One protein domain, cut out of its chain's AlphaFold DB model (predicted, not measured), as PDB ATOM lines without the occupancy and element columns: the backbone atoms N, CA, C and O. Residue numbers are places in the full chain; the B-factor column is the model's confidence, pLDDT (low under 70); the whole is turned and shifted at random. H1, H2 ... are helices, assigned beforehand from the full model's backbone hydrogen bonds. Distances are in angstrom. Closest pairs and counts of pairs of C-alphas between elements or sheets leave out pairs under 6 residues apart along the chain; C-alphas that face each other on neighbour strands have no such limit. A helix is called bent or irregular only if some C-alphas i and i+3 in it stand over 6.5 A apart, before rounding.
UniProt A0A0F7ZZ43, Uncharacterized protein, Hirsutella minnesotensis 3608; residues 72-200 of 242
ATOM      1  N   ALA A  72     -63.258 -45.198  33.350       84.81
ATOM      2  CA  ALA A  72     -63.577 -44.566  32.068       84.81
ATOM      3  C   ALA A  72     -62.479 -43.580  31.638       84.81
ATOM      4  O   ALA A  72     -62.064 -43.539  30.483       84.81
ATOM      5  N   SER A  73     -61.927 -42.844  32.598       87.56
ATOM      6  CA  SER A  73     -60.900 -41.831  32.343       87.56
ATOM      7  C   SER A  73     -59.553 -42.438  31.983       87.56
ATOM      8  O   SER A  73     -58.855 -41.908  31.123       87.56
ATOM      9  N   ARG A  74     -59.194 -43.572  32.596       90.44
ATOM     10  CA  ARG A  74     -58.019 -44.356  32.189       90.44
ATOM     11  C   ARG A  74     -58.192 -44.926  30.779       90.44
ATOM     12  O   ARG A  74     -57.228 -44.958  30.019       90.44
ATOM     13  N   GLY A  75     -59.415 -45.325  30.420       93.56
ATOM     14  CA  GLY A  75     -59.766 -45.737  29.059       93.56
ATOM     15  C   GLY A  75     -59.567 -44.609  28.045       93.56
ATOM     16  O   GLY A  75     -58.839 -44.781  27.069       93.56
ATOM     17  N   VAL A  76     -60.130 -43.428  28.323       95.06
ATOM     18  CA  VAL A  76     -59.955 -42.222  27.493       95.06
ATOM     19  C   VAL A  76     -58.480 -41.838  27.382       95.06
ATOM     20  O   VAL A  76     -57.999 -41.574  26.286       95.06
ATOM     21  N   HIS A  77     -57.733 -41.872  28.486       95.81
ATOM     22  CA  HIS A  77     -56.291 -41.632  28.481       95.81
ATOM     23  C   HIS A  77     -55.550 -42.564  27.517       95.81
ATOM     24  O   HIS A  77     -54.813 -42.100  26.649       95.81
ATOM     25  N   ALA A  78     -55.775 -43.877  27.632       95.56
ATOM     26  CA  ALA A  78     -55.135 -44.855  26.761       95.56
ATOM     27  C   ALA A  78     -55.505 -44.631  25.285       95.56
ATOM     28  O   ALA A  78     -54.641 -44.745  24.415       95.56
ATOM     29  N   ALA A  79     -56.763 -44.282  25.000       97.56
ATOM     30  CA  ALA A  79     -57.219 -43.967  23.652       97.56
ATOM     31  C   ALA A  79     -56.530 -42.715  23.084       97.56
ATOM     32  O   ALA A  79     -56.045 -42.757  21.958       97.56
ATOM     33  N   LEU A  80     -56.409 -41.639  23.866       97.88
ATOM     34  CA  LEU A  80     -55.757 -40.397  23.439       97.88
ATOM     35  C   LEU A  80     -54.255 -40.577  23.187       97.88
ATOM     36  O   LEU A  80     -53.735 -40.083  22.189       97.88
ATOM     37  N   VAL A  81     -53.561 -41.332  24.044       97.50
ATOM     38  CA  VAL A  81     -52.141 -41.666  23.835       97.50
ATOM     39  C   VAL A  81     -51.962 -42.473  22.547       97.50
ATOM     40  O   VAL A  81     -51.088 -42.165  21.738       97.50
ATOM     41  N   ARG A  82     -52.808 -43.485  22.316       97.62
ATOM     42  CA  ARG A  82     -52.774 -44.275  21.077       97.62
ATOM     43  C   ARG A  82     -53.108 -43.429  19.852       97.62
ATOM     44  O   ARG A  82     -52.431 -43.571  18.843       97.62
ATOM     45  N   LEU A  83     -54.092 -42.534  19.949       98.00
ATOM     46  CA  LEU A  83     -54.465 -41.607  18.881       98.00
ATOM     47  C   LEU A  83     -53.304 -40.678  18.520       98.00
ATOM     48  O   LEU A  83     -53.003 -40.515  17.343       98.00
ATOM     49  N   HIS A  84     -52.609 -40.131  19.519       97.81
ATOM     50  CA  HIS A  84     -51.415 -39.319  19.305       97.81
ATOM     51  C   HIS A  84     -50.331 -40.092  18.539       97.81
ATOM     52  O   HIS A  84     -49.793 -39.595  17.551       97.81
ATOM     53  N   LEU A  85     -50.031 -41.324  18.964       97.75
ATOM     54  CA  LEU A  85     -49.032 -42.175  18.307       97.75
ATOM     55  C   LEU A  85     -49.459 -42.581  16.888       97.75
ATOM     56  O   LEU A  85     -48.629 -42.630  15.983       97.75
ATOM     57  N   PHE A  86     -50.747 -42.852  16.687       97.94
ATOM     58  CA  PHE A  86     -51.321 -43.194  15.390       97.94
ATOM     59  C   PHE A  86     -51.247 -42.018  14.411       97.94
ATOM     60  O   PHE A  86     -50.710 -42.173  13.315       97.94
ATOM     61  N   ALA A  87     -51.685 -40.830  14.831       97.06
ATOM     62  CA  ALA A  87     -51.601 -39.610  14.035       97.06
ATOM     63  C   ALA A  87     -50.151 -39.292  13.642       97.06
ATOM     64  O   ALA A  87     -49.876 -38.967  12.490       97.06
ATOM     65  N   ALA A  88     -49.206 -39.486  14.567       96.62
ATOM     66  CA  ALA A  88     -47.782 -39.308  14.304       96.62
ATOM     67  C   ALA A  88     -47.238 -40.276  13.241       96.62
ATOM     68  O   ALA A  88     -46.392 -39.899  12.433       96.62
ATOM     69  N   ARG A  89     -47.714 -41.530  13.225       96.88
ATOM     70  CA  ARG A  89     -47.324 -42.526  12.211       96.88
ATOM     71  C   ARG A  89     -47.874 -42.206  10.825       96.88
ATOM     72  O   ARG A  89     -47.229 -42.560   9.844       96.88
ATOM     73  N   LEU A  90     -49.034 -41.557  10.753       97.25
ATOM     74  CA  LEU A  90     -49.658 -41.115   9.505       97.25
ATOM     75  C   LEU A  90     -49.253 -39.694   9.085       97.25
ATOM     76  O   LEU A  90     -49.766 -39.202   8.087       97.25
ATOM     77  N   ALA A  91     -48.359 -39.038   9.834       95.69
ATOM     78  CA  ALA A  91     -47.972 -37.640   9.619       95.69
ATOM     79  C   ALA A  91     -49.172 -36.665   9.590       95.69
ATOM     80  O   ALA A  91     -49.178 -35.682   8.857       95.69
ATOM     81  N   MET A  92     -50.198 -36.937  10.401       96.25
ATOM     82  CA  MET A  92     -51.343 -36.044  10.592       96.25
ATOM     83  C   MET A  92     -51.058 -35.087  11.753       96.25
ATOM     84  O   MET A  92     -51.496 -35.324  12.883       96.25
ATOM     85  N   ASP A  93     -50.307 -34.022  11.481       92.50
ATOM     86  CA  ASP A  93     -49.795 -33.115  12.516       92.50
ATOM     87  C   ASP A  93     -50.912 -32.457  13.340       92.50
ATOM     88  O   ASP A  93     -50.842 -32.439  14.570       92.50
ATOM     89  N   GLU A  94     -51.991 -32.010  12.692       90.38
ATOM     90  CA  GLU A  94     -53.132 -31.389  13.376       90.38
ATOM     91  C   GLU A  94     -53.820 -32.354  14.347       90.38
ATOM     92  O   GLU A  94     -54.112 -32.002  15.490       90.38
ATOM     93  N   LEU A  95     -54.054 -33.600  13.922       93.44
ATOM     94  CA  LEU A  95     -54.666 -34.617  14.774       93.44
ATOM     95  C   LEU A  95     -53.728 -35.003  15.921       93.44
ATOM     96  O   LEU A  95     -54.180 -35.211  17.048       93.44
ATOM     97  N   GLN A  96     -52.422 -35.068  15.649       95.25
ATOM     98  CA  GLN A  96     -51.415 -35.324  16.670       95.25
ATOM     99  C   GLN A  96     -51.406 -34.213  17.732       95.25
ATOM    100  O   GLN A  96     -51.328 -34.526  18.927       95.25
ATOM    101  N   ASP A  97     -51.506 -32.947  17.314       90.38
ATOM    102  CA  ASP A  97     -51.581 -31.776  18.191       90.38
ATOM    103  C   ASP A  97     -52.867 -31.785  19.022       90.38
ATOM    104  O   ASP A  97     -52.803 -31.721  20.248       90.38
ATOM    105  N   ARG A  98     -54.031 -32.000  18.396       88.75
ATOM    106  CA  ARG A  98     -55.318 -32.091  19.107       88.75
ATOM    107  C   ARG A  98     -55.348 -33.235  20.120       88.75
ATOM    108  O   ARG A  98     -55.862 -33.069  21.225       88.75
ATOM    109  N   ALA A  99     -54.783 -34.391  19.767       95.31
ATOM    110  CA  ALA A  99     -54.652 -35.511  20.693       95.31
ATOM    111  C   ALA A  99     -53.722 -35.157  21.865       95.31
ATOM    112  O   ALA A  99     -54.037 -35.478  23.011       95.31
ATOM    113  N   MET A 100     -52.610 -34.462  21.601       96.06
ATOM    114  CA  MET A 100     -51.687 -33.998  22.639       96.06
ATOM    115  C   MET A 100     -52.364 -33.002  23.593       96.06
ATOM    116  O   MET A 100     -52.278 -33.179  24.809       96.06
ATOM    117  N   ASP A 101     -53.088 -32.015  23.064       89.69
ATOM    118  CA  ASP A 101     -53.847 -31.038  23.853       89.69
ATOM    119  C   ASP A 101     -54.898 -31.726  24.733       89.69
ATOM    120  O   ASP A 101     -55.061 -31.390  25.908       89.69
ATOM    121  N   ALA A 102     -55.582 -32.741  24.199       91.19
ATOM    122  CA  ALA A 102     -56.562 -33.518  24.949       91.19
ATOM    123  C   ALA A 102     -55.922 -34.345  26.080       91.19
ATOM    124  O   ALA A 102     -56.483 -34.393  27.179       91.19
ATOM    125  N   VAL A 103     -54.751 -34.961  25.848       94.44
ATOM    126  CA  VAL A 103     -53.974 -35.642  26.905       94.44
ATOM    127  C   VAL A 103     -53.634 -34.648  28.007       94.44
ATOM    128  O   VAL A 103     -53.927 -34.893  29.176       94.44
ATOM    129  N   GLN A 104     -53.080 -33.497  27.641       90.38
ATOM    130  CA  GLN A 104     -52.698 -32.471  28.601       90.38
ATOM    131  C   GLN A 104     -53.898 -31.956  29.407       90.38
ATOM    132  O   GLN A 104     -53.844 -31.896  30.634       90.38
ATOM    133  N   ALA A 105     -55.016 -31.655  28.743       84.75
ATOM    134  CA  ALA A 105     -56.243 -31.215  29.400       84.75
ATOM    135  C   ALA A 105     -56.828 -32.286  30.335       84.75
ATOM    136  O   ALA A 105     -57.441 -31.959  31.352       84.75
ATOM    137  N   LEU A 106     -56.673 -33.573  30.010       87.50
ATOM    138  CA  LEU A 106     -57.077 -34.661  30.898       87.50
ATOM    139  C   LEU A 106     -56.206 -34.703  32.158       87.50
ATOM    140  O   LEU A 106     -56.759 -34.757  33.255       87.50
ATOM    141  N   TYR A 107     -54.882 -34.617  32.001       89.31
ATOM    142  CA  TYR A 107     -53.933 -34.593  33.118       89.31
ATOM    143  C   TYR A 107     -54.192 -33.427  34.069       89.31
ATOM    144  O   TYR A 107     -54.237 -33.626  35.277       89.31
ATOM    145  N   LEU A 108     -54.464 -32.235  33.534       83.75
ATOM    146  CA  LEU A 108     -54.824 -31.072  34.346       83.75
ATOM    147  C   LEU A 108     -56.135 -31.254  35.103       83.75
ATOM    148  O   LEU A 108     -56.192 -31.029  36.306       83.75
ATOM    149  N   ARG A 109     -57.205 -31.647  34.400       82.12
ATOM    150  CA  ARG A 109     -58.541 -31.766  35.005       82.12
ATOM    151  C   ARG A 109     -58.602 -32.838  36.079       82.12
ATOM    152  O   ARG A 109     -59.477 -32.779  36.936       82.12
ATOM    153  N   ARG A 110     -57.742 -33.849  35.984       82.06
ATOM    154  CA  ARG A 110     -57.685 -34.958  36.938       82.06
ATOM    155  C   ARG A 110     -56.538 -34.857  37.927       82.06
ATOM    156  O   ARG A 110     -56.417 -35.754  38.751       82.06
ATOM    157  N   ASP A 111     -55.751 -33.791  37.827       82.25
ATOM    158  CA  ASP A 111     -54.549 -33.568  38.620       82.25
ATOM    159  C   ASP A 111     -53.638 -34.803  38.666       82.25
ATOM    160  O   ASP A 111     -53.210 -35.261  39.718       82.25
ATOM    161  N   TRP A 112     -53.421 -35.416  37.501       85.88
ATOM    162  CA  TRP A 112     -52.615 -36.625  37.398       85.88
ATOM    163  C   TRP A 112     -51.134 -36.296  37.257       85.88
ATOM    164  O   TRP A 112     -50.753 -35.408  36.496       85.88
ATOM    165  N   ASP A 113     -50.297 -37.098  37.907       86.50
ATOM    166  CA  ASP A 113     -48.868 -37.176  37.623       86.50
ATOM    167  C   ASP A 113     -48.576 -38.229  36.541       86.50
ATOM    168  O   ASP A 113     -49.348 -39.164  36.287       86.50
ATOM    169  N   VAL A 114     -47.435 -38.078  35.868       87.06
ATOM    170  CA  VAL A 114     -46.959 -39.077  34.907       87.06
ATOM    171  C   VAL A 114     -46.531 -40.331  35.661       87.06
ATOM    172  O   VAL A 114     -45.631 -40.299  36.494       87.06
ATOM    173  N   THR A 115     -47.174 -41.454  35.343       86.19
ATOM    174  CA  THR A 115     -46.879 -42.729  36.001       86.19
ATOM    175  C   THR A 115     -45.650 -43.408  35.387       86.19
ATOM    176  O   THR A 115     -45.444 -43.321  34.171       86.19
ATOM    177  N   PRO A 116     -44.883 -44.177  36.181       83.00
ATOM    178  CA  PRO A 116     -43.780 -44.993  35.675       83.00
ATOM    179  C   PRO A 116     -44.186 -45.919  34.526       83.00
ATOM    180  O   PRO A 116     -43.499 -46.007  33.513       83.00
ATOM    181  N   GLY A 117     -45.359 -46.552  34.640       86.94
ATOM    182  CA  GLY A 117     -45.871 -47.456  33.611       86.94
ATOM    183  C   GLY A 117     -46.101 -46.775  32.258       86.94
ATOM    184  O   GLY A 117     -45.891 -47.400  31.219       86.94
ATOM    185  N   LEU A 118     -46.481 -45.489  32.244       89.69
ATOM    186  CA  LEU A 118     -46.590 -44.728  30.997       89.69
ATOM    187  C   LEU A 118     -45.213 -44.508  30.364       89.69
ATOM    188  O   LEU A 118     -45.075 -44.649  29.154       89.69
ATOM    189  N   LEU A 119     -44.198 -44.183  31.159       89.88
ATOM    190  CA  LEU A 119     -42.842 -43.957  30.661       89.88
ATOM    191  C   LEU A 119     -42.235 -45.231  30.071       89.88
ATOM    192  O   LEU A 119     -41.754 -45.194  28.940       89.88
ATOM    193  N   VAL A 120     -42.352 -46.353  30.783       88.50
ATOM    194  CA  VAL A 120     -41.958 -47.682  30.289       88.50
ATOM    195  C   VAL A 120     -42.649 -47.972  28.958       88.50
ATOM    196  O   VAL A 120     -41.995 -48.250  27.958       88.50
ATOM    197  N   PHE A 121     -43.973 -47.799  28.887       92.25
ATOM    198  CA  PHE A 121     -44.713 -47.967  27.637       92.25
ATOM    199  C   PHE A 121     -44.186 -47.062  26.509       92.25
ATOM    200  O   PHE A 121     -43.964 -47.529  25.391       92.25
ATOM    201  N   LEU A 122     -43.964 -45.775  26.782       93.31
ATOM    202  CA  LEU A 122     -43.535 -44.814  25.769       93.31
ATOM    203  C   LEU A 122     -42.130 -45.091  25.243       93.31
ATOM    204  O   LEU A 122     -41.891 -44.842  24.064       93.31
ATOM    205  N   TYR A 123     -41.206 -45.556  26.078       90.25
ATOM    206  CA  TYR A 123     -39.802 -45.729  25.705       90.25
ATOM    207  C   TYR A 123     -39.445 -47.146  25.266       90.25
ATOM    208  O   TYR A 123     -38.612 -47.286  24.375       90.25
ATOM    209  N   GLU A 124     -40.089 -48.169  25.824       91.69
ATOM    210  CA  GLU A 124     -39.794 -49.569  25.496       91.69
ATOM    211  C   GLU A 124     -40.729 -50.132  24.427       91.69
ATOM    212  O   GLU A 124     -40.314 -50.958  23.619       91.69
ATOM    213  N   ARG A 125     -41.993 -49.691  24.396       91.44
ATOM    214  CA  ARG A 125     -43.019 -50.291  23.523       91.44
ATOM    215  C   ARG A 125     -43.409 -49.437  22.324       91.44
ATOM    216  O   ARG A 125     -44.099 -49.940  21.439       91.44
ATOM    217  N   CYS A 126     -43.022 -48.163  22.293       92.56
ATOM    218  CA  CYS A 126     -43.364 -47.259  21.195       92.56
ATOM    219  C   CYS A 126     -42.137 -46.898  20.360       92.56
ATOM    220  O   CYS A 126     -41.050 -46.684  20.897       92.56
ATOM    221  N   ASP A 127     -42.346 -46.723  19.056       92.50
ATOM    222  CA  ASP A 127     -41.320 -46.228  18.142       92.50
ATOM    223  C   ASP A 127     -40.834 -44.831  18.556       92.50
ATOM    224  O   ASP A 127     -41.628 -43.945  18.894       92.50
ATOM    225  N   ALA A 128     -39.521 -44.601  18.473       88.88
ATOM    226  CA  ALA A 128     -38.904 -43.375  18.978       88.88
ATOM    227  C   ALA A 128     -39.427 -42.101  18.300       88.88
ATOM    228  O   ALA A 128     -39.689 -41.107  18.976       88.88
ATOM    229  N   ARG A 129     -39.604 -42.126  16.974       90.19
ATOM    230  CA  ARG A 129     -40.010 -40.947  16.196       90.19
ATOM    231  C   ARG A 129     -41.482 -40.563  16.439       90.19
ATOM    232  O   ARG A 129     -41.703 -39.418  16.834       90.19
ATOM    233  N   PRO A 130     -42.472 -41.471  16.317       91.31
ATOM    234  CA  PRO A 130     -43.863 -41.182  16.676       91.31
ATOM    235  C   PRO A 130     -44.050 -40.763  18.140       91.31
ATOM    236  O   PRO A 130     -44.858 -39.884  18.434       91.31
ATOM    237  N   ALA A 131     -43.286 -41.357  19.063       94.06
ATOM    238  CA  ALA A 131     -43.407 -41.081  20.493       94.06
ATOM    239  C   ALA A 131     -42.605 -39.857  20.970       94.06
ATOM    240  O   ALA A 131     -42.761 -39.442  22.116       94.06
ATOM    241  N   ALA A 132     -41.754 -39.252  20.134       88.44
ATOM    242  CA  ALA A 132     -40.814 -38.212  20.564       88.44
ATOM    243  C   ALA A 132     -41.501 -37.031  21.267       88.44
ATOM    244  O   ALA A 132     -41.022 -36.537  22.290       88.44
ATOM    245  N   ARG A 133     -42.639 -36.578  20.733       91.25
ATOM    246  CA  ARG A 133     -43.383 -35.437  21.278       91.25
ATOM    247  C   ARG A 133     -43.967 -35.756  22.655       91.25
ATOM    248  O   ARG A 133     -43.707 -35.008  23.598       91.25
ATOM    249  N   ILE A 134     -44.681 -36.872  22.789       94.12
ATOM    250  CA  ILE A 134     -45.270 -37.280  24.069       94.12
ATOM    251  C   ILE A 134     -44.207 -37.677  25.107       94.12
ATOM    252  O   ILE A 134     -44.380 -37.369  26.281       94.12
ATOM    253  N   ARG A 135     -43.066 -38.253  24.699       94.75
ATOM    254  CA  ARG A 135     -41.918 -38.514  25.590       94.75
ATOM    255  C   ARG A 135     -41.347 -37.226  26.172       94.75
ATOM    256  O   ARG A 135     -41.164 -37.144  27.381       94.75
ATOM    257  N   ARG A 136     -41.102 -36.209  25.333       87.06
ATOM    258  CA  ARG A 136     -40.611 -34.897  25.794       87.06
ATOM    259  C   ARG A 136     -41.570 -34.257  26.791       87.06
ATOM    260  O   ARG A 136     -41.128 -33.747  27.813       87.06
ATOM    261  N   TRP A 137     -42.869 -34.313  26.507       93.81
ATOM    262  CA  TRP A 137     -43.879 -33.829  27.442       93.81
ATOM    263  C   TRP A 137     -43.869 -34.618  28.759       93.81
ATOM    264  O   TRP A 137     -43.839 -34.009  29.823       93.81
ATOM    265  N   ALA A 138     -43.828 -35.950  28.704       88.75
ATOM    266  CA  ALA A 138     -43.830 -36.794  29.895       88.75
ATOM    267  C   ALA A 138     -42.603 -36.535  30.787       88.75
ATOM    268  O   ALA A 138     -42.745 -36.390  31.997       88.75
ATOM    269  N   VAL A 139     -41.413 -36.396  30.192       84.81
ATOM    270  CA  VAL A 139     -40.184 -36.031  30.920       84.81
ATOM    271  C   VAL A 139     -40.304 -34.642  31.541       84.81
ATOM    272  O   VAL A 139     -39.918 -34.467  32.691       84.81
ATOM    273  N   ALA A 140     -40.872 -33.665  30.828       82.38
ATOM    274  CA  ALA A 140     -41.081 -32.326  31.376       82.38
ATOM    275  C   ALA A 140     -42.029 -32.334  32.587       82.38
ATOM    276  O   ALA A 140     -41.752 -31.655  33.572       82.38
ATOM    277  N   MET A 141     -43.107 -33.125  32.543       82.50
ATOM    278  CA  MET A 141     -44.018 -33.304  33.680       82.50
ATOM    279  C   MET A 141     -43.300 -33.925  34.883       82.50
ATOM    280  O   MET A 141     -43.424 -33.417  35.990       82.50
ATOM    281  N   VAL A 142     -42.501 -34.978  34.671       80.62
ATOM    282  CA  VAL A 142     -41.712 -35.609  35.744       80.62
ATOM    283  C   VAL A 142     -40.696 -34.629  36.324       80.62
ATOM    284  O   VAL A 142     -40.636 -34.459  37.536       80.62
ATOM    285  N   ALA A 143     -39.934 -33.938  35.473       78.25
ATOM    286  CA  ALA A 143     -38.954 -32.945  35.902       78.25
ATOM    287  C   ALA A 143     -39.606 -31.813  36.707       78.25
ATOM    288  O   ALA A 143     -39.045 -31.368  37.703       78.25
ATOM    289  N   PHE A 144     -40.801 -31.368  36.308       74.94
ATOM    290  CA  PHE A 144     -41.569 -30.371  37.048       74.94
ATOM    291  C   PHE A 144     -42.036 -30.900  38.408       74.94
ATOM    292  O   PHE A 144     -41.829 -30.232  39.420       74.94
ATOM    293  N   SER A 145     -42.599 -32.111  38.455       75.00
ATOM    294  CA  SER A 145     -43.015 -32.751  39.707       75.00
ATOM    295  C   SER A 145     -41.839 -32.941  40.674       75.00
ATOM    296  O   SER A 145     -42.014 -32.735  41.871       75.00
ATOM    297  N   LEU A 146     -40.640 -33.244  40.162       69.19
ATOM    298  CA  LEU A 146     -39.400 -33.335  40.944       69.19
ATOM    299  C   LEU A 146     -38.841 -31.970  41.358       69.19
ATOM    300  O   LEU A 146     -38.265 -31.848  42.427       69.19
ATOM    301  N   ALA A 147     -38.986 -30.934  40.530       68.50
ATOM    302  CA  ALA A 147     -38.537 -29.584  40.873       68.50
ATOM    303  C   ALA A 147     -39.435 -28.924  41.933       68.50
ATOM    304  O   ALA A 147     -38.952 -28.109  42.717       68.50
ATOM    305  N   GLY A 148     -40.731 -29.254  41.941       60.97
ATOM    306  CA  GLY A 148     -41.698 -28.783  42.933       60.97
ATOM    307  C   GLY A 148     -41.685 -29.578  44.242       60.97
ATOM    308  O   GLY A 148     -42.082 -29.050  45.278       60.97
ATOM    309  N   ALA A 149     -41.214 -30.826  44.216       54.12
ATOM    310  CA  ALA A 149     -40.956 -31.607  45.415       54.12
ATOM    311  C   ALA A 149     -39.540 -31.292  45.914       54.12
ATOM    312  O   ALA A 149     -38.551 -31.705  45.317       54.12
ATOM    313  N   GLY A 150     -39.414 -30.506  46.987       53.06
ATOM    314  CA  GLY A 150     -38.106 -30.256  47.600       53.06
ATOM    315  C   GLY A 150     -37.350 -31.572  47.842       53.06
ATOM    316  O   GLY A 150     -37.979 -32.549  48.222       53.06
ATOM    317  N   ILE A 151     -36.037 -31.561  47.568       48.12
ATOM    318  CA  ILE A 151     -34.932 -32.551  47.712       48.12
ATOM    319  C   ILE A 151     -35.266 -34.018  48.114       48.12
ATOM    320  O   ILE A 151     -34.665 -34.933  47.551       48.12
ATOM    321  N   SER A 152     -36.212 -34.278  49.018       46.88
ATOM    322  CA  SER A 152     -36.640 -35.603  49.491       46.88
ATOM    323  C   SER A 152     -37.238 -36.547  48.437       46.88
ATOM    324  O   SER A 152     -37.147 -37.756  48.634       46.88
ATOM    325  N   ASP A 153     -37.772 -36.066  47.307       50.88
ATOM    326  CA  ASP A 153     -38.352 -36.937  46.256       50.88
ATOM    327  C   ASP A 153     -37.357 -37.360  45.153       50.88
ATOM    328  O   ASP A 153     -37.722 -38.086  44.224       50.88
ATOM    329  N   SER A 154     -36.068 -37.000  45.264       50.12
ATOM    330  CA  SER A 154     -35.018 -37.525  44.361       50.12
ATOM    331  C   SER A 154     -34.948 -39.058  44.365       50.12
ATOM    332  O   SER A 154     -34.584 -39.664  43.356       50.12
ATOM    333  N   ALA A 155     -35.369 -39.704  45.457       49.66
ATOM    334  CA  ALA A 155     -35.471 -41.158  45.551       49.66
ATOM    335  C   ALA A 155     -36.474 -41.752  44.544       49.66
ATOM    336  O   ALA A 155     -36.217 -42.823  44.000       49.66
ATOM    337  N   ALA A 156     -37.571 -41.054  44.227       52.03
ATOM    338  CA  ALA A 156     -38.541 -41.508  43.231       52.03
ATOM    339  C   ALA A 156     -37.967 -41.437  41.807       52.03
ATOM    340  O   ALA A 156     -38.189 -42.346  41.009       52.03
ATOM    341  N   ALA A 157     -37.173 -40.405  41.497       52.31
ATOM    342  CA  ALA A 157     -36.469 -40.282  40.219       52.31
ATOM    343  C   ALA A 157     -35.393 -41.366  40.042       52.31
ATOM    344  O   ALA A 157     -35.281 -41.965  38.971       52.31
ATOM    345  N   ILE A 158     -34.642 -41.657  41.108       53.94
ATOM    346  CA  ILE A 158     -33.621 -42.713  41.127       53.94
ATOM    347  C   ILE A 158     -34.277 -44.098  41.050       53.94
ATOM    348  O   ILE A 158     -33.813 -44.942  40.288       53.94
ATOM    349  N   ALA A 159     -35.391 -44.334  41.748       54.41
ATOM    350  CA  ALA A 159     -36.151 -45.581  41.648       54.41
ATOM    351  C   ALA A 159     -36.729 -45.796  40.238       54.41
ATOM    352  O   ALA A 159     -36.731 -46.917  39.730       54.41
ATOM    353  N   LEU A 160     -37.161 -44.720  39.573       55.41
ATOM    354  CA  LEU A 160     -37.647 -44.736  38.192       55.41
ATOM    355  C   LEU A 160     -36.537 -45.058  37.180       55.41
ATOM    356  O   LEU A 160     -36.753 -45.841  36.252       55.41
ATOM    357  N   ALA A 161     -35.350 -44.478  37.386       54.16
ATOM    358  CA  ALA A 161     -34.151 -44.763  36.605       54.16
ATOM    359  C   ALA A 161     -33.623 -46.187  36.853       54.16
ATOM    360  O   ALA A 161     -33.149 -46.823  35.918       54.16
ATOM    361  N   SER A 162     -33.754 -46.697  38.082       52.94
ATOM    362  CA  SER A 162     -33.276 -48.030  38.487       52.94
ATOM    363  C   SER A 162     -34.226 -49.161  38.081       52.94
ATOM    364  O   SER A 162     -33.785 -50.286  37.879       52.94
ATOM    365  N   SER A 163     -35.524 -48.876  37.937       55.28
ATOM    366  CA  SER A 163     -36.536 -49.867  37.529       55.28
ATOM    367  C   SER A 163     -36.656 -50.030  36.009       55.28
ATOM    368  O   SER A 163     -37.375 -50.912  35.547       55.28
ATOM    369  N   SER A 164     -35.997 -49.170  35.225       55.12
ATOM    370  CA  SER A 164     -36.063 -49.198  33.760       55.12
ATOM    371  C   SER A 164     -34.788 -49.808  33.182       55.12
ATOM    372  O   SER A 164     -33.699 -49.278  33.381       55.12
ATOM    373  N   SER A 165     -34.915 -50.873  32.392       55.62
ATOM    374  CA  SER A 165     -33.804 -51.455  31.621       55.62
ATOM    375  C   SER A 165     -33.449 -50.626  30.378       55.62
ATOM    376  O   SER A 165     -32.421 -50.849  29.740       55.62
ATOM    377  N   SER A 166     -34.267 -49.624  30.037       59.47
ATOM    378  CA  SER A 166     -33.981 -48.688  28.953       59.47
ATOM    379  C   SER A 166     -32.982 -47.605  29.374       59.47
ATOM    380  O   SER A 166     -33.313 -46.683  30.123       59.47
ATOM    381  N   SER A 167     -31.789 -47.647  28.778       61.03
ATOM    382  CA  SER A 167     -30.743 -46.619  28.914       61.03
ATOM    383  C   SER A 167     -31.226 -45.202  28.578       61.03
ATOM    384  O   SER A 167     -30.711 -44.218  29.099       61.03
ATOM    385  N   SER A 168     -32.245 -45.080  27.724       60.03
ATOM    386  CA  SER A 168     -32.823 -43.791  27.336       60.03
ATOM    387  C   SER A 168     -33.760 -43.187  28.390       60.03
ATOM    388  O   SER A 168     -33.818 -41.965  28.525       60.03
ATOM    389  N   LEU A 169     -34.459 -44.026  29.164       57.78
ATOM    390  CA  LEU A 169     -35.299 -43.605  30.290       57.78
ATOM    391  C   LEU A 169     -34.443 -43.169  31.471       57.78
ATOM    392  O   LEU A 169     -34.688 -42.109  32.045       57.78
ATOM    393  N   SER A 170     -33.424 -43.965  31.799       60.03
ATOM    394  CA  SER A 170     -32.484 -43.639  32.867       60.03
ATOM    395  C   SER A 170     -31.699 -42.370  32.534       60.03
ATOM    396  O   SER A 170     -31.650 -41.468  33.363       60.03
ATOM    397  N   ALA A 171     -31.207 -42.213  31.300       60.94
ATOM    398  CA  ALA A 171     -30.551 -40.979  30.866       60.94
ATOM    399  C   ALA A 171     -31.478 -39.756  30.935       60.94
ATOM    400  O   ALA A 171     -31.046 -38.689  31.359       60.94
ATOM    401  N   ALA A 172     -32.755 -39.888  30.560       60.34
ATOM    402  CA  ALA A 172     -33.713 -38.785  30.647       60.34
ATOM    403  C   ALA A 172     -34.066 -38.423  32.100       60.34
ATOM    404  O   ALA A 172     -34.195 -37.242  32.418       60.34
ATOM    405  N   ALA A 173     -34.203 -39.418  32.979       57.78
ATOM    406  CA  ALA A 173     -34.467 -39.216  34.401       57.78
ATOM    407  C   ALA A 173     -33.263 -38.589  35.121       57.78
ATOM    408  O   ALA A 173     -33.435 -37.633  35.872       57.78
ATOM    409  N   VAL A 174     -32.047 -39.064  34.836       60.56
ATOM    410  CA  VAL A 174     -30.799 -38.486  35.358       60.56
ATOM    411  C   VAL A 174     -30.602 -37.073  34.817       60.56
ATOM    412  O   VAL A 174     -30.360 -36.161  35.596       60.56
ATOM    413  N   ALA A 175     -30.804 -36.837  33.518       59.88
ATOM    414  CA  ALA A 175     -30.735 -35.489  32.952       59.88
ATOM    415  C   ALA A 175     -31.783 -34.541  33.561       59.88
ATOM    416  O   ALA A 175     -31.514 -33.355  33.730       59.88
ATOM    417  N   ALA A 176     -32.968 -35.050  33.916       57.38
ATOM    418  CA  ALA A 176     -33.979 -34.274  34.625       57.38
ATOM    419  C   ALA A 176     -33.569 -33.965  36.078       57.38
ATOM    420  O   ALA A 176     -33.809 -32.856  36.561       57.38
ATOM    421  N   ALA A 177     -32.934 -34.921  36.761       54.91
ATOM    422  CA  ALA A 177     -32.441 -34.772  38.127       54.91
ATOM    423  C   ALA A 177     -31.221 -33.836  38.213       54.91
ATOM    424  O   ALA A 177     -31.160 -33.011  39.118       54.91
ATOM    425  N   GLU A 178     -30.311 -33.879  37.242       54.94
ATOM    426  CA  GLU A 178     -29.072 -33.084  37.187       54.94
ATOM    427  C   GLU A 178     -29.270 -31.649  36.669       54.94
ATOM    428  O   GLU A 178     -28.322 -30.868  36.603       54.94
ATOM    429  N   LEU A 179     -30.496 -31.256  36.298       56.59
ATOM    430  CA  LEU A 179     -30.776 -29.885  35.859       56.59
ATOM    431  C   LEU A 179     -30.404 -28.883  36.972       56.59
ATOM    432  O   LEU A 179     -31.055 -28.888  38.023       56.59
ATOM    433  N   PRO A 180     -29.421 -27.978  36.762       54.31
ATOM    434  CA  PRO A 180     -29.058 -26.976  37.761       54.31
ATOM    435  C   PRO A 180     -30.267 -26.119  38.140       54.31
ATOM    436  O   PRO A 180     -31.108 -25.810  37.292       54.31
ATOM    437  N   SER A 181     -30.352 -25.669  39.393       55.53
ATOM    438  CA  SER A 181     -31.498 -24.909  39.924       55.53
ATOM    439  C   SER A 181     -31.897 -23.707  39.053       55.53
ATOM    440  O   SER A 181     -33.080 -23.419  38.896       55.53
ATOM    441  N   SER A 182     -30.931 -23.059  38.389       49.19
ATOM    442  CA  SER A 182     -31.167 -21.958  37.440       49.19
ATOM    443  C   SER A 182     -31.799 -22.399  36.114       49.19
ATOM    444  O   SER A 182     -32.508 -21.628  35.473       49.19
ATOM    445  N   SER A 183     -31.558 -23.634  35.674       54.56
ATOM    446  CA  SER A 183     -32.240 -24.249  34.534       54.56
ATOM    447  C   SER A 183     -33.608 -24.811  34.914       54.56
ATOM    448  O   SER A 183     -34.518 -24.697  34.107       54.56
ATOM    449  N   ARG A 184     -33.819 -25.278  36.155       55.28
ATOM    450  CA  ARG A 184     -35.169 -25.589  36.671       55.28
ATOM    451  C   ARG A 184     -36.038 -24.333  36.739       55.28
ATOM    452  O   ARG A 184     -37.147 -24.330  36.212       55.28
ATOM    453  N   ALA A 185     -35.495 -23.242  37.281       51.34
ATOM    454  CA  ALA A 185     -36.150 -21.936  37.308       51.34
ATOM    455  C   ALA A 185     -36.387 -21.378  35.896       51.34
ATOM    456  O   ALA A 185     -37.465 -20.867  35.612       51.34
ATOM    457  N   ARG A 186     -35.425 -21.530  34.973       49.22
ATOM    458  CA  ARG A 186     -35.615 -21.141  33.567       49.22
ATOM    459  C   ARG A 186     -36.578 -22.049  32.815       49.22
ATOM    460  O   ARG A 186     -37.282 -21.531  31.978       49.22
ATOM    461  N   ILE A 187     -36.683 -23.344  33.086       49.81
ATOM    462  CA  ILE A 187     -37.711 -24.208  32.478       49.81
ATOM    463  C   ILE A 187     -39.096 -23.842  33.029       49.81
ATOM    464  O   ILE A 187     -40.052 -23.752  32.259       49.81
ATOM    465  N   ALA A 188     -39.193 -23.535  34.325       46.78
ATOM    466  CA  ALA A 188     -40.398 -22.971  34.929       46.78
ATOM    467  C   ALA A 188     -40.762 -21.594  34.328       46.78
ATOM    468  O   ALA A 188     -41.939 -21.314  34.118       46.78
ATOM    469  N   ALA A 189     -39.772 -20.764  33.976       43.25
ATOM    470  CA  ALA A 189     -39.980 -19.428  33.405       43.25
ATOM    471  C   ALA A 189     -40.195 -19.420  31.875       43.25
ATOM    472  O   ALA A 189     -41.076 -18.728  31.379       43.25
ATOM    473  N   PHE A 190     -39.446 -20.211  31.108       42.22
ATOM    474  CA  PHE A 190     -39.543 -20.353  29.644       42.22
ATOM    475  C   PHE A 190     -40.768 -21.195  29.244       42.22
ATOM    476  O   PHE A 190     -41.261 -21.114  28.120       42.22
ATOM    477  N   GLY A 191     -41.308 -21.971  30.190       43.88
ATOM    478  CA  GLY A 191     -42.588 -22.664  30.084       43.88
ATOM    479  C   GLY A 191     -43.822 -21.781  30.314       43.88
ATOM    480  O   GLY A 191     -44.928 -22.265  30.073       43.88
ATOM    481  N   SER A 192     -43.659 -20.515  30.723       41.69
ATOM    482  CA  SER A 192     -44.780 -19.608  31.039       41.69
ATOM    483  C   SER A 192     -45.610 -19.181  29.822       41.69
ATOM    484  O   SER A 192     -46.768 -18.808  29.979       41.69
ATOM    485  N   LEU A 193     -45.069 -19.290  28.601       45.88
ATOM    486  CA  LEU A 193     -45.778 -18.874  27.381       45.88
ATOM    487  C   LEU A 193     -45.915 -19.954  26.306       45.88
ATOM    488  O   LEU A 193     -46.724 -19.795  25.396       45.88
ATOM    489  N   ALA A 194     -45.180 -21.066  26.391       45.16
ATOM    490  CA  ALA A 194     -45.159 -22.021  25.289       45.16
ATOM    491  C   ALA A 194     -46.144 -23.187  25.453       45.16
ATOM    492  O   ALA A 194     -47.097 -23.257  24.688       45.16
ATOM    493  N   LYS A 195     -45.920 -24.180  26.324       47.78
ATOM    494  CA  LYS A 195     -46.583 -25.498  26.140       47.78
ATOM    495  C   LYS A 195     -46.786 -26.325  27.418       47.78
ATOM    496  O   LYS A 195     -46.924 -27.542  27.326       47.78
ATOM    497  N   ASN A 196     -46.791 -25.702  28.598       45.47
ATOM    498  CA  ASN A 196     -47.129 -26.389  29.846       45.47
ATOM    499  C   ASN A 196     -48.403 -25.777  30.441       45.47
ATOM    500  O   ASN A 196     -48.377 -24.649  30.930       45.47
ATOM    501  N   PRO A 197     -49.540 -26.477  30.397       51.03
ATOM    502  CA  PRO A 197     -50.789 -25.874  30.816       51.03
ATOM    503  C   PRO A 197     -50.943 -25.825  32.347       51.03
ATOM    504  O   PRO A 197     -51.816 -25.107  32.822       51.03
ATOM    505  N   GLN A 198     -50.055 -26.471  33.121       45.59
ATOM    506  CA  GLN A 198     -49.924 -26.221  34.568       45.59
ATOM    507  C   GLN A 198     -49.331 -24.830  34.861       45.59
ATOM    508  O   GLN A 198     -49.593 -24.272  35.920       45.59
ATOM    509  N   LEU A 199     -48.592 -24.241  33.911       43.06
ATOM    510  CA  LEU A 199     -48.016 -22.894  34.015       43.06
ATOM    511  C   LEU A 199     -48.929 -21.794  33.443       43.06
ATOM    512  O   LEU A 199     -48.655 -20.617  33.648       43.06
ATOM    513  N   ARG A 200     -50.027 -22.151  32.754       50.47
ATOM    514  CA  ARG A 200     -51.042 -21.185  32.277       50.47
ATOM    515  C   ARG A 200     -51.917 -20.617  33.394       50.47
ATOM    516  O   ARG A 200     -52.637 -19.653  33.166       50.47
TER     517      ARG A 200
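What this domain is: This is residues 72 to 200 of the 242 residues of an uncharacterized protein of Hirsutella minnesotensis 3608 (UniProt A0A0F7ZZ43). One long helix, H4, runs through the middle, with the helical hairpin of H1 and H2 on one side of it and the hairpin of H5 and H6 on the other. H3 packs beside H4, and H7 crosses near the last residues of H4, followed by a tail without a named element, residues 191 to 200. The printed part has 129 residues with seven named helices, H1 to H7 in chain order, and no named strand; the class is all helix. It is compact, with a radius of gyration of the C-alphas of 14.6 A, and rounded, spanning 39 by 35 by 28 A.

How they stand to each other: The hub is H4, residues 128 to 148, which touches five other helices. It has a kink of 38 degrees near residue 135 and is irregular, with C-alphas 130 and 133 7.4 A apart. H6, residues 167 to 177, touches residues 139 to 146 of H4 at a shallow tilt of 32 degrees, the same way; the closest C-alphas are those of Ala 143 and Ala 176, 5.3 A apart. H5, residues 151 to 162, is only just irregular, with C-alphas 152 and 155 6.9 A apart. H5 and H6 form a hairpin at a shallow tilt of 7 degrees, their closest C-alphas, of Ala 161 and Ser 170, 4.2 A apart. H4 and H5 only just touch, with 3 pairs of C-alphas within 8 A. H4, H5 and H6 make an up and down bundle, each helix running against the one before it. H3, residues 116 to 125, forms a hairpin with H4, touching its residues 131 to 138; the closest C-alphas are those of Leu 122 and Ala 131, 6.5 A apart. H1, residues 72 to 89, touches H4 with residues 85 to 89 alone, at a steep tilt of 48 degrees; the C-alphas of Ala 88 and Pro 130 come closest, 4.9 A apart. H2, residues 93 to 110, forms a hairpin with H1 at a shallow tilt of 23 degrees, closest at the C-alphas of His 84 and Gln 96, 4.8 A apart. H2 is close to H4 but not clearly touching. H7, residues 181 to 190, only just touches H4, with 3 pairs of C-alphas within 8 A, at a steep tilt of 63 degrees; the C-alphas of Ala 147 and Arg 184 are closest, 6.7 A apart. Every O i to N i+4 pair is within hydrogen-bond range in H1, H2, H3, H6 and H7, against 15 of 17 in H4 and 5 of 8 in H5.

Where its parts are: H4 measures 28.2 A from C-alpha 128 at (-38.904, -43.375, 18.978) to C-alpha 148. H1 begins with C-alpha 72 at (-63.577, -44.566, 32.068); H1 and H2 each measure 25.7 A. H7 ends with C-alpha 190 at (-39.543, -20.353, 29.644).

The domain as a whole: The two C-alphas farthest apart, of Leu 90 and Ser 152, are 42.4 A apart. The printed part has no cut, and the six links between helices are tight. The mean pLDDT of the printed part is 74.6; residues 146 to 200 are under 70.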